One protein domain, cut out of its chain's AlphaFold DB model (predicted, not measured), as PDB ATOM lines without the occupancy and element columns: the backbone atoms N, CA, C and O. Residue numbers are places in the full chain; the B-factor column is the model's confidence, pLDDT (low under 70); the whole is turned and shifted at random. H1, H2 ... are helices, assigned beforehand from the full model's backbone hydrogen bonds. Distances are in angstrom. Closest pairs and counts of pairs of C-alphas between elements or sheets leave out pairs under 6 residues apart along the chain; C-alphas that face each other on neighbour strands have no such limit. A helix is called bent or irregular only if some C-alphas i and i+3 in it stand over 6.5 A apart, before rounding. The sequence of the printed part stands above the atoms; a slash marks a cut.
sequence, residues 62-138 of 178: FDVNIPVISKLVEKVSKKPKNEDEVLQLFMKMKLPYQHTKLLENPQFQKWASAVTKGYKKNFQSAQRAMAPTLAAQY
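Overview. This is residues 62 to 138 of the 178 residues of the protein "Avh354" of Phytophthora sojae (UniProt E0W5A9). The longest helix, H4, packs with H2 and H3 as a triangle; H1 lies off to one side near H2, and residues 63 to 68 stick out. The 77 printed residues hold H1, H2, H3, H4 in that order, class all helix. The whole is compact, radius of gyration of the C-alphas 12.1 A, spanning 33 by 29 by 20 A.

Along the chain. Find C-alpha 123 at (-183.025, 36.941, 67.774); H4 runs 21.4 A to C-alpha 138 at (-196.150, 50.943, 58.298), with a kink of 28 degrees near residue 130. H3 is residues 106 to 118, 18.7 A; H2, 83 to 92, 14.3 A; H1, 67 to 75, 14.9 A, only just irregular: C-alphas 71 and 74 are 6.8 A apart.

Arrangement. Look at residues 129 to 133, where H4 touches H2 at a steep tilt of 54 degrees, the same way; the closest C-alphas, Glu 83 and Ala 129, are 5.1 A apart. H3 and H4 form a hairpin, closest C-alphas Thr 116 and Ala 126, 5.3 A. H2 and H3, also a hairpin, only just touch, with 3 pairs of C-alphas within 8 A, the closest Val 86 and Val 115, 6.4 A. H1 is close to H2 but not clearly touching, and apart from H3 and H4. Every O i to N i+4 pair is within hydrogen-bond range in H2 and H3, 10 of 12 in H4, and 2 of 5 in H1, beside 3 of 6 O i to N i+3 pairs.

Size, cuts and confidence. The C-alphas of Pro 67 and Asn 122 are farthest apart, 33.5 A. The printed part has no cut; the link from H2 to H3 is long. Expect pLDDT under 70 at residues 62 to 78 and 96 to 100.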
ATOM      1  N   PHE A  62    -201.166  49.452  48.740       39.22
ATOM      2  CA  PHE A  62    -200.566  48.448  47.877       39.22
ATOM      3  C   PHE A  62    -201.645  47.391  47.589       39.22
ATOM      4  O   PHE A  62    -201.651  46.311  48.173       39.22
ATOM      5  N   ASP A  63    -202.583  47.717  46.698       35.84
ATOM      6  CA  ASP A  63    -203.441  46.724  46.056       35.84
ATOM      7  C   ASP A  63    -202.611  46.017  44.983       35.84
ATOM      8  O   ASP A  63    -202.622  46.338  43.796       35.84
ATOM      9  N   VAL A  64    -201.744  45.117  45.441       39.44
ATOM     10  CA  VAL A  64    -200.819  44.406  44.566       39.44
ATOM     11  C   VAL A  64    -201.428  43.075  44.172       39.44
ATOM     12  O   VAL A  64    -201.058  42.013  44.669       39.44
ATOM     13  N   ASN A  65    -202.326  43.138  43.193       38.62
ATOM     14  CA  ASN A  65    -202.605  42.011  42.315       38.62
ATOM     15  C   ASN A  65    -201.457  41.870  41.296       38.62
ATOM     16  O   ASN A  65    -201.617  42.144  40.109       38.62
ATOM     17  N   ILE A  66    -200.262  41.490  41.763       42.22
ATOM     18  CA  ILE A  66    -199.184  41.043  40.873       42.22
ATOM     19  C   ILE A  66    -199.379  39.534  40.648       42.22
ATOM     20  O   ILE A  66    -199.235  38.763  41.602       42.22
ATOM     21  N   PRO A  67    -199.613  39.070  39.402       39.44
ATOM     22  CA  PRO A  67    -199.796  37.649  39.072       39.44
ATOM     23  C   PRO A  67    -198.642  36.737  39.530       39.44
ATOM     24  O   PRO A  67    -198.808  35.526  39.703       39.44
ATOM     25  N   VAL A  68    -197.461  37.321  39.754       44.62
ATOM     26  CA  VAL A  68    -196.260  36.648  40.275       44.62
ATOM     27  C   VAL A  68    -196.412  36.258  41.755       44.62
ATOM     28  O   VAL A  68    -195.918  35.204  42.151       44.62
ATOM     29  N   ILE A  69    -197.159  37.019  42.568       43.75
ATOM     30  CA  ILE A  69    -197.382  36.709  43.993       43.75
ATOM     31  C   ILE A  69    -198.267  35.460  44.142       43.75
ATOM     32  O   ILE A  69    -197.989  34.598  44.976       43.75
ATOM     33  N   SER A  70    -199.271  35.290  43.276       38.09
ATOM     34  CA  SER A  70    -200.163  34.118  43.264       38.09
ATOM     35  C   SER A  70    -199.432  32.793  43.020       38.09
ATOM     36  O   SER A  70    -199.800  31.783  43.614       38.09
ATOM     37  N   LYS A  71    -198.356  32.787  42.218       42.09
ATOM     38  CA  LYS A  71    -197.526  31.587  41.992       42.09
ATOM     39  C   LYS A  71    -196.508  31.313  43.110       42.09
ATOM     40  O   LYS A  71    -196.005  30.196  43.202       42.09
ATOM     41  N   LEU A  72    -196.210  32.292  43.970       41.53
ATOM     42  CA  LEU A  72    -195.241  32.163  45.072       41.53
ATOM     43  C   LEU A  72    -195.890  31.789  46.421       41.53
ATOM     44  O   LEU A  72    -195.212  31.282  47.312       41.53
ATOM     45  N   VAL A  73    -197.210  31.949  46.566       48.03
ATOM     46  CA  VAL A  73    -197.948  31.695  47.822       48.03
ATOM     47  C   VAL A  73    -198.001  30.216  48.242       48.03
ATOM     48  O   VAL A  73    -198.053  29.932  49.448       48.03
ATOM     49  N   GLU A  74    -197.943  29.261  47.312       46.78
ATOM     50  CA  GLU A  74    -197.991  27.823  47.640       46.78
ATOM     51  C   GLU A  74    -196.680  27.279  48.225       46.78
ATOM     52  O   GLU A  74    -196.709  26.350  49.032       46.78
ATOM     53  N   LYS A  75    -195.532  27.889  47.898       47.12
ATOM     54  CA  LYS A  75    -194.195  27.395  48.284       47.12
ATOM     55  C   LYS A  75    -193.518  28.171  49.416       47.12
ATOM     56  O   LYS A  75    -192.327  27.985  49.651       47.12
ATOM     57  N   VAL A  76    -194.247  28.997  50.165       53.25
ATOM     58  CA  VAL A  76    -193.661  29.675  51.333       53.25
ATOM     59  C   VAL A  76    -193.385  28.648  52.439       53.25
ATOM     60  O   VAL A  76    -194.303  28.077  53.034       53.25
ATOM     61  N   SER A  77    -192.100  28.405  52.701       56.44
ATOM     62  CA  SER A  77    -191.607  27.549  53.781       56.44
ATOM     63  C   SER A  77    -192.168  27.998  55.136       56.44
ATOM     64  O   SER A  77    -192.228  29.188  55.437       56.44
ATOM     65  N   LYS A  78    -192.513  27.047  56.020       64.12
ATOM     66  CA  LYS A  78    -192.977  27.329  57.401       64.12
ATOM     67  C   LYS A  78    -191.955  28.120  58.244       64.12
ATOM     68  O   LYS A  78    -192.269  28.522  59.362       64.12
ATOM     69  N   LYS A  79    -190.719  28.255  57.758       70.00
ATOM     70  CA  LYS A  79    -189.583  28.899  58.419       70.00
ATOM     71  C   LYS A  79    -188.809  29.713  57.371       70.00
ATOM     72  O   LYS A  79    -188.070  29.086  56.606       70.00
ATOM     73  N   PRO A  80    -188.980  31.044  57.316       77.81
ATOM     74  CA  PRO A  80    -188.290  31.877  56.343       77.81
ATOM     75  C   PRO A  80    -186.820  32.060  56.737       77.81
ATOM     76  O   PRO A  80    -186.517  32.257  57.915       77.81
ATOM     77  N   LYS A  81    -185.904  31.954  55.775       77.81
ATOM     78  CA  LYS A  81    -184.450  32.074  56.009       77.81
ATOM     79  C   LYS A  81    -183.859  33.391  55.502       77.81
ATOM     80  O   LYS A  81    -182.759  33.743  55.921       77.81
ATOM     81  N   ASN A  82    -184.594  34.091  54.638       76.50
ATOM     82  CA  ASN A  82    -184.183  35.320  53.961       76.50
ATOM     83  C   ASN A  82    -185.267  36.399  54.112       76.50
ATOM     84  O   ASN A  82    -186.435  36.070  54.322       76.50
ATOM     85  N   GLU A  83    -184.897  37.668  53.942       74.50
ATOM     86  CA  GLU A  83    -185.794  38.824  54.122       74.50
ATOM     87  C   GLU A  83    -187.014  38.784  53.180       74.50
ATOM     88  O   GLU A  83    -188.141  39.013  53.618       74.50
ATOM     89  N   ASP A  84    -186.832  38.358  51.927       78.25
ATOM     90  CA  ASP A  84    -187.931  38.207  50.961       78.25
ATOM     91  C   ASP A  84    -188.977  37.174  51.408       78.25
ATOM     92  O   ASP A  84    -190.182  37.376  51.252       78.25
ATOM     93  N   GLU A  85    -188.539  36.064  52.011       81.06
ATOM     94  CA  GLU A  85    -189.449  35.041  52.538       81.06
ATOM     95  C   GLU A  85    -190.192  35.543  53.786       81.06
ATOM     96  O   GLU A  85    -191.341  35.162  54.022       81.06
ATOM     97  N   VAL A  86    -189.553  36.410  54.583       81.06
ATOM     98  CA  VAL A  86    -190.165  37.064  55.750       81.06
ATOM     99  C   VAL A  86    -191.300  37.992  55.308       81.06
ATOM    100  O   VAL A  86    -192.408  37.887  55.850       81.06
ATOM    101  N   LEU A  87    -191.050  38.823  54.291       81.75
ATOM    102  CA  LEU A  87    -192.035  39.693  53.642       81.75
ATOM    103  C   LEU A  87    -193.198  38.887  53.050       81.75
ATOM    104  O   LEU A  87    -194.363  39.163  53.334       81.75
ATOM    105  N   GLN A  88    -192.906  37.845  52.268       79.88
ATOM    106  CA  GLN A  88    -193.936  37.008  51.645       79.88
ATOM    107  C   GLN A  88    -194.824  36.309  52.677       79.88
ATOM    108  O   GLN A  88    -196.047  36.250  52.516       79.88
ATOM    109  N   LEU A  89    -194.234  35.801  53.764       83.06
ATOM    110  CA  LEU A  89    -194.996  35.202  54.855       83.06
ATOM    111  C   LEU A  89    -195.890  36.241  55.550       83.06
ATOM    112  O   LEU A  89    -197.032  35.928  55.884       83.06
ATOM    113  N   PHE A  90    -195.404  37.475  55.719       81.06
ATOM    114  CA  PHE A  90    -196.177  38.581  56.289       81.06
ATOM    115  C   PHE A  90    -197.415  38.911  55.436       81.06
ATOM    116  O   PHE A  90    -198.529  38.986  55.963       81.06
ATOM    117  N   MET A  91    -197.244  39.001  54.110       81.12
ATOM    118  CA  MET A  91    -198.341  39.231  53.156       81.12
ATOM    119  C   MET A  91    -199.356  38.090  53.152       81.12
ATOM    120  O   MET A  91    -200.562  38.323  53.239       81.12
ATOM    121  N   LYS A  92    -198.882  36.837  53.116       78.12
ATOM    122  CA  LYS A  92    -199.740  35.642  53.129       78.12
ATOM    123  C   LYS A  92    -200.624  35.583  54.372       78.12
ATOM    124  O   LYS A  92    -201.762  35.124  54.306       78.12
ATOM    125  N   MET A  93    -200.111  36.053  55.505       76.19
ATOM    126  CA  MET A  93    -200.846  36.093  56.767       76.19
ATOM    127  C   MET A  93    -201.806  37.287  56.871       76.19
ATOM    128  O   MET A  93    -202.488  37.400  57.889       76.19
ATOM    129  N   LYS A  94    -201.900  38.127  55.824       75.25
ATOM    130  CA  LYS A  94    -202.785  39.301  55.723       75.25
ATOM    131  C   LYS A  94    -202.640  40.254  56.916       75.25
ATOM    132  O   LYS A  94    -203.610  40.856  57.371       75.25
ATOM    133  N   LEU A  95    -201.414  40.367  57.424       74.38
ATOM    134  CA  LEU A  95    -201.053  41.260  58.521       74.38
ATOM    135  C   LEU A  95    -201.052  42.758  58.163       74.38
ATOM    136  O   LEU A  95    -201.376  43.522  59.068       74.38
ATOM    137  N   PRO A  96    -200.772  43.199  56.913       63.72
ATOM    138  CA  PRO A  96    -200.786  44.624  56.570       63.72
ATOM    139  C   PRO A  96    -202.116  45.310  56.882       63.72
ATOM    140  O   PRO A  96    -202.130  46.411  57.398       63.72
ATOM    141  N   TYR A  97    -203.240  44.624  56.666       63.59
ATOM    142  CA  TYR A  97    -204.582  45.184  56.859       63.59
ATOM    143  C   TYR A  97    -204.966  45.424  58.333       63.59
ATOM    144  O   TYR A  97    -206.070  45.885  58.612       63.59
ATOM    145  N   GLN A  98    -204.096  45.094  59.293       63.44
ATOM    146  CA  GLN A  98    -204.393  45.110  60.730       63.44
ATOM    147  C   GLN A  98    -203.575  46.189  61.458       63.44
ATOM    148  O   GLN A  98    -202.824  45.904  62.391       63.44
ATOM    149  N   HIS A  99    -203.737  47.439  61.019       61.44
ATOM    150  CA  HIS A  99    -202.903  48.579  61.416       61.44
ATOM    151  C   HIS A  99    -202.996  48.981  62.896       61.44
ATOM    152  O   HIS A  99    -202.012  49.445  63.462       61.44
ATOM    153  N   THR A 100    -204.152  48.833  63.545       61.00
ATOM    154  CA  THR A 100    -204.393  49.478  64.851       61.00
ATOM    155  C   THR A 100    -203.875  48.693  66.053       61.00
ATOM    156  O   THR A 100    -203.602  49.290  67.090       61.00
ATOM    157  N   LYS A 101    -203.730  47.365  65.944       70.88
ATOM    158  CA  LYS A 101    -203.356  46.479  67.066       70.88
ATOM    159  C   LYS A 101    -202.466  45.316  66.633       70.88
ATOM    160  O   LYS A 101    -202.655  44.171  67.046       70.88
ATOM    161  N   LEU A 102    -201.487  45.599  65.777       75.25
ATOM    162  CA  LEU A 102    -200.618  44.570  65.211       75.25
ATOM    163  C   LEU A 102    -199.908  43.732  66.287       75.25
ATOM    164  O   LEU A 102    -199.857  42.512  66.172       75.25
ATOM    165  N   LEU A 103    -199.397  44.366  67.345       76.94
ATOM    166  CA  LEU A 103    -198.653  43.676  68.406       76.94
ATOM    167  C   LEU A 103    -199.537  42.730  69.240       76.94
ATOM    168  O   LEU A 103    -199.068  41.678  69.677       76.94
ATOM    169  N   GLU A 104    -200.818  43.070  69.409       77.38
ATOM    170  CA  GLU A 104    -201.815  42.248  70.113       77.38
ATOM    171  C   GLU A 104    -202.346  41.100  69.238       77.38
ATOM    172  O   GLU A 104    -202.958  40.156  69.739       77.38
ATOM    173  N   ASN A 105    -202.111  41.150  67.924       77.38
ATOM    174  CA  ASN A 105    -202.643  40.179  66.985       77.38
ATOM    175  C   ASN A 105    -201.971  38.797  67.145       77.38
ATOM    176  O   ASN A 105    -200.770  38.651  66.879       77.38
ATOM    177  N   PRO A 106    -202.729  37.725  67.450       78.25
ATOM    178  CA  PRO A 106    -202.186  36.367  67.543       78.25
ATOM    179  C   PRO A 106    -201.490  35.892  66.259       78.25
ATOM    180  O   PRO A 106    -200.585  35.057  66.296       78.25
ATOM    181  N   GLN A 107    -201.910  36.410  65.105       76.00
ATOM    182  CA  GLN A 107    -201.335  36.078  63.808       76.00
ATOM    183  C   GLN A 107    -199.950  36.716  63.623       76.00
ATOM    184  O   GLN A 107    -199.044  36.069  63.093       76.00
ATOM    185  N   PHE A 108    -199.752  37.930  64.140       81.38
ATOM    186  CA  PHE A 108    -198.448  38.591  64.171       81.38
ATOM    187  C   PHE A 108    -197.460  37.820  65.055       81.38
ATOM    188  O   PHE A 108    -196.335  37.548  64.640       81.38
ATOM    189  N   GLN A 109    -197.910  37.341  66.218       82.62
ATOM    190  CA  GLN A 109    -197.099  36.506  67.114       82.62
ATOM    191  C   GLN A 109    -196.666  35.185  66.449       82.62
ATOM    192  O   GLN A 109    -195.516  34.748  66.567       82.62
ATOM    193  N   LYS A 110    -197.566  34.551  65.684       81.94
ATOM    194  CA  LYS A 110    -197.246  33.346  64.899       81.94
ATOM    195  C   LYS A 110    -196.215  33.627  63.807       81.94
ATOM    196  O   LYS A 110    -195.287  32.831  63.648       81.94
ATOM    197  N   TRP A 111    -196.357  34.740  63.088       86.25
ATOM    198  CA  TRP A 111    -195.389  35.178  62.082       86.25
ATOM    199  C   TRP A 111    -194.014  35.420  62.709       86.25
ATOM    200  O   TRP A 111    -193.033  34.805  62.286       86.25
ATOM    201  N   ALA A 112    -193.948  36.204  63.787       84.81
ATOM    202  CA  ALA A 112    -192.699  36.508  64.476       84.81
ATOM    203  C   ALA A 112    -191.990  35.226  64.964       84.81
ATOM    204  O   ALA A 112    -190.780  35.045  64.783       84.81
ATOM    205  N   SER A 113    -192.757  34.271  65.502       80.62
ATOM    206  CA  SER A 113    -192.252  32.950  65.897       80.62
ATOM    207  C   SER A 113    -191.698  32.146  64.715       80.62
ATOM    208  O   SER A 113    -190.660  31.490  64.844       80.62
ATOM    209  N   ALA A 114    -192.370  32.171  63.562       79.31
ATOM    210  CA  ALA A 114    -191.940  31.459  62.361       79.31
ATOM    211  C   ALA A 114    -190.610  32.004  61.827       79.31
ATOM    212  O   ALA A 114    -189.692  31.219  61.575       79.31
ATOM    213  N   VAL A 115    -190.475  33.329  61.746       80.31
ATOM    214  CA  VAL A 115    -189.233  34.003  61.348       80.31
ATOM    215  C   VAL A 115    -188.107  33.657  62.316       80.31
ATOM    216  O   VAL A 115    -187.073  33.138  61.907       80.31
ATOM    217  N   THR A 116    -188.341  33.790  63.623       81.94
ATOM    218  CA  THR A 116    -187.342  33.450  64.650       81.94
ATOM    219  C   THR A 116    -186.857  32.000  64.522       81.94
ATOM    220  O   THR A 116    -185.668  31.707  64.660       81.94
ATOM    221  N   LYS A 117    -187.760  31.062  64.203       81.25
ATOM    222  CA  LYS A 117    -187.411  29.654  63.952       81.25
ATOM    223  C   LYS A 117    -186.589  29.460  62.676       81.25
ATOM    224  O   LYS A 117    -185.764  28.547  62.646       81.25
ATOM    225  N   GLY A 118    -186.819  30.257  61.637       79.62
ATOM    226  CA  GLY A 118    -186.063  30.199  60.385       79.62
ATOM    227  C   GLY A 118    -184.631  30.709  60.519       79.62
ATOM    228  O   GLY A 118    -183.707  30.051  60.044       79.62
ATOM    229  N   TYR A 119    -184.425  31.740  61.337       82.69
ATOM    230  CA  TYR A 119    -183.102  32.248  61.717       82.69
ATOM    231  C   TYR A 119    -182.443  31.451  62.857       82.69
ATOM    232  O   TYR A 119    -181.622  31.974  63.606       82.69
ATOM    233  N   LYS A 120    -182.794  30.167  63.020       84.88
ATOM    234  CA  LYS A 120    -182.214  29.256  64.029       84.88
ATOM    235  C   LYS A 120    -182.265  29.802  65.469       84.88
ATOM    236  O   LYS A 120    -181.377  29.512  66.263       84.88
ATOM    237  N   LYS A 121    -183.310  30.561  65.820       77.62
ATOM    238  CA  LYS A 121    -183.467  31.253  67.115       77.62
ATOM    239  C   LYS A 121    -182.405  32.328  67.397       77.62
ATOM    240  O   LYS A 121    -182.265  32.749  68.541       77.62
ATOM    241  N   ASN A 122    -181.687  32.805  66.380       83.75
ATOM    242  CA  ASN A 122    -180.897  34.023  66.500       83.75
ATOM    243  C   ASN A 122    -181.840  35.234  66.456       83.75
ATOM    244  O   ASN A 122    -182.312  35.629  65.389       83.75
ATOM    245  N   PHE A 123    -182.119  35.803  67.631       79.06
ATOM    246  CA  PHE A 123    -183.025  36.941  67.774       79.06
ATOM    247  C   PHE A 123    -182.532  38.185  67.032       79.06
ATOM    248  O   PHE A 123    -183.336  38.845  66.386       79.06
ATOM    249  N   GLN A 124    -181.228  38.470  67.045       80.19
ATOM    250  CA  GLN A 124    -180.675  39.652  66.381       80.19
ATOM    251  C   GLN A 124    -180.833  39.565  64.857       80.19
ATOM    252  O   GLN A 124    -181.264  40.521  64.214       80.19
ATOM    253  N   SER A 125    -180.526  38.405  64.267       78.19
ATOM    254  CA  SER A 125    -180.704  38.187  62.827       78.19
ATOM    255  C   SER A 125    -182.180  38.188  62.425       78.19
ATOM    256  O   SER A 125    -182.528  38.762  61.398       78.19
ATOM    257  N   ALA A 126    -183.052  37.599  63.248       77.56
ATOM    258  CA  ALA A 126    -184.492  37.616  63.010       77.56
ATOM    259  C   ALA A 126    -185.062  39.042  63.067       77.56
ATOM    260  O   ALA A 126    -185.821  39.425  62.184       77.56
ATOM    261  N   GLN A 127    -184.665  39.847  64.058       84.19
ATOM    262  CA  GLN A 127    -185.077  41.248  64.177       84.19
ATOM    263  C   GLN A 127    -184.607  42.079  62.983       84.19
ATOM    264  O   GLN A 127    -185.406  42.822  62.416       84.19
ATOM    265  N   ARG A 128    -183.350  41.902  62.548       82.31
ATOM    266  CA  ARG A 128    -182.815  42.580  61.357       82.31
ATOM    267  C   ARG A 128    -183.622  42.251  60.097       82.31
ATOM    268  O   ARG A 128    -183.797  43.132  59.273       82.31
ATOM    269  N   ALA A 129    -184.156  41.034  59.986       82.44
ATOM    270  CA  ALA A 129    -185.008  40.637  58.867       82.44
ATOM    271  C   ALA A 129    -186.471  41.111  58.993       82.44
ATOM    272  O   ALA A 129    -187.140  41.356  57.991       82.44
ATOM    273  N   MET A 130    -186.992  41.253  60.216       84.69
ATOM    274  CA  MET A 130    -188.352  41.752  60.470       84.69
ATOM    275  C   MET A 130    -188.469  43.268  60.301       84.69
ATOM    276  O   MET A 130    -189.475  43.741  59.781       84.69
ATOM    277  N   ALA A 131    -187.464  44.027  60.742       81.62
ATOM    278  CA  ALA A 131    -187.466  45.487  60.705       81.62
ATOM    279  C   ALA A 131    -187.785  46.074  59.314       81.62
ATOM    280  O   ALA A 131    -188.737  46.849  59.234       81.62
ATOM    281  N   PRO A 132    -187.115  45.677  58.208       81.19
ATOM    282  CA  PRO A 132    -187.435  46.203  56.880       81.19
ATOM    283  C   PRO A 132    -188.844  45.812  56.426       81.19
ATOM    284  O   PRO A 132    -189.506  46.588  55.744       81.19
ATOM    285  N   THR A 133    -189.350  44.648  56.854       84.00
ATOM    286  CA  THR A 133    -190.733  44.231  56.573       84.00
ATOM    287  C   THR A 133    -191.745  45.161  57.224       84.00
ATOM    288  O   THR A 133    -192.715  45.560  56.588       84.00
ATOM    289  N   LEU A 134    -191.524  45.526  58.484       82.62
ATOM    290  CA  LEU A 134    -192.437  46.402  59.213       82.62
ATOM    291  C   LEU A 134    -192.314  47.855  58.750       82.62
ATOM    292  O   LEU A 134    -193.336  48.501  58.533       82.62
ATOM    293  N   ALA A 135    -191.092  48.334  58.511       78.81
ATOM    294  CA  ALA A 135    -190.835  49.660  57.958       78.81
ATOM    295  C   ALA A 135    -191.493  49.836  56.581       78.81
ATOM    296  O   ALA A 135    -192.170  50.830  56.341       78.81
ATOM    297  N   ALA A 136    -191.400  48.832  55.702       80.75
ATOM    298  CA  ALA A 136    -192.021  48.881  54.380       80.75
ATOM    299  C   ALA A 136    -193.560  48.911  54.416       80.75
ATOM    300  O   ALA A 136    -194.178  49.344  53.448       80.75
ATOM    301  N   GLN A 137    -194.190  48.412  55.484       79.56
ATOM    302  CA  GLN A 137    -195.652  48.301  55.580       79.56
ATOM    303  C   GLN A 137    -196.302  49.428  56.375       79.56
ATOM    304  O   GLN A 137    -197.430  49.813  56.079       79.56
ATOM    305  N   TYR A 138    -195.602  49.950  57.377       75.81
ATOM    306  CA  TYR A 138    -196.150  50.943  58.298       75.81
ATOM    307  C   TYR A 138    -195.398  52.276  58.262       75.81
ATOM    308  O   TYR A 138    -195.918  53.272  58.757       75.81
TER     309      TYR A 138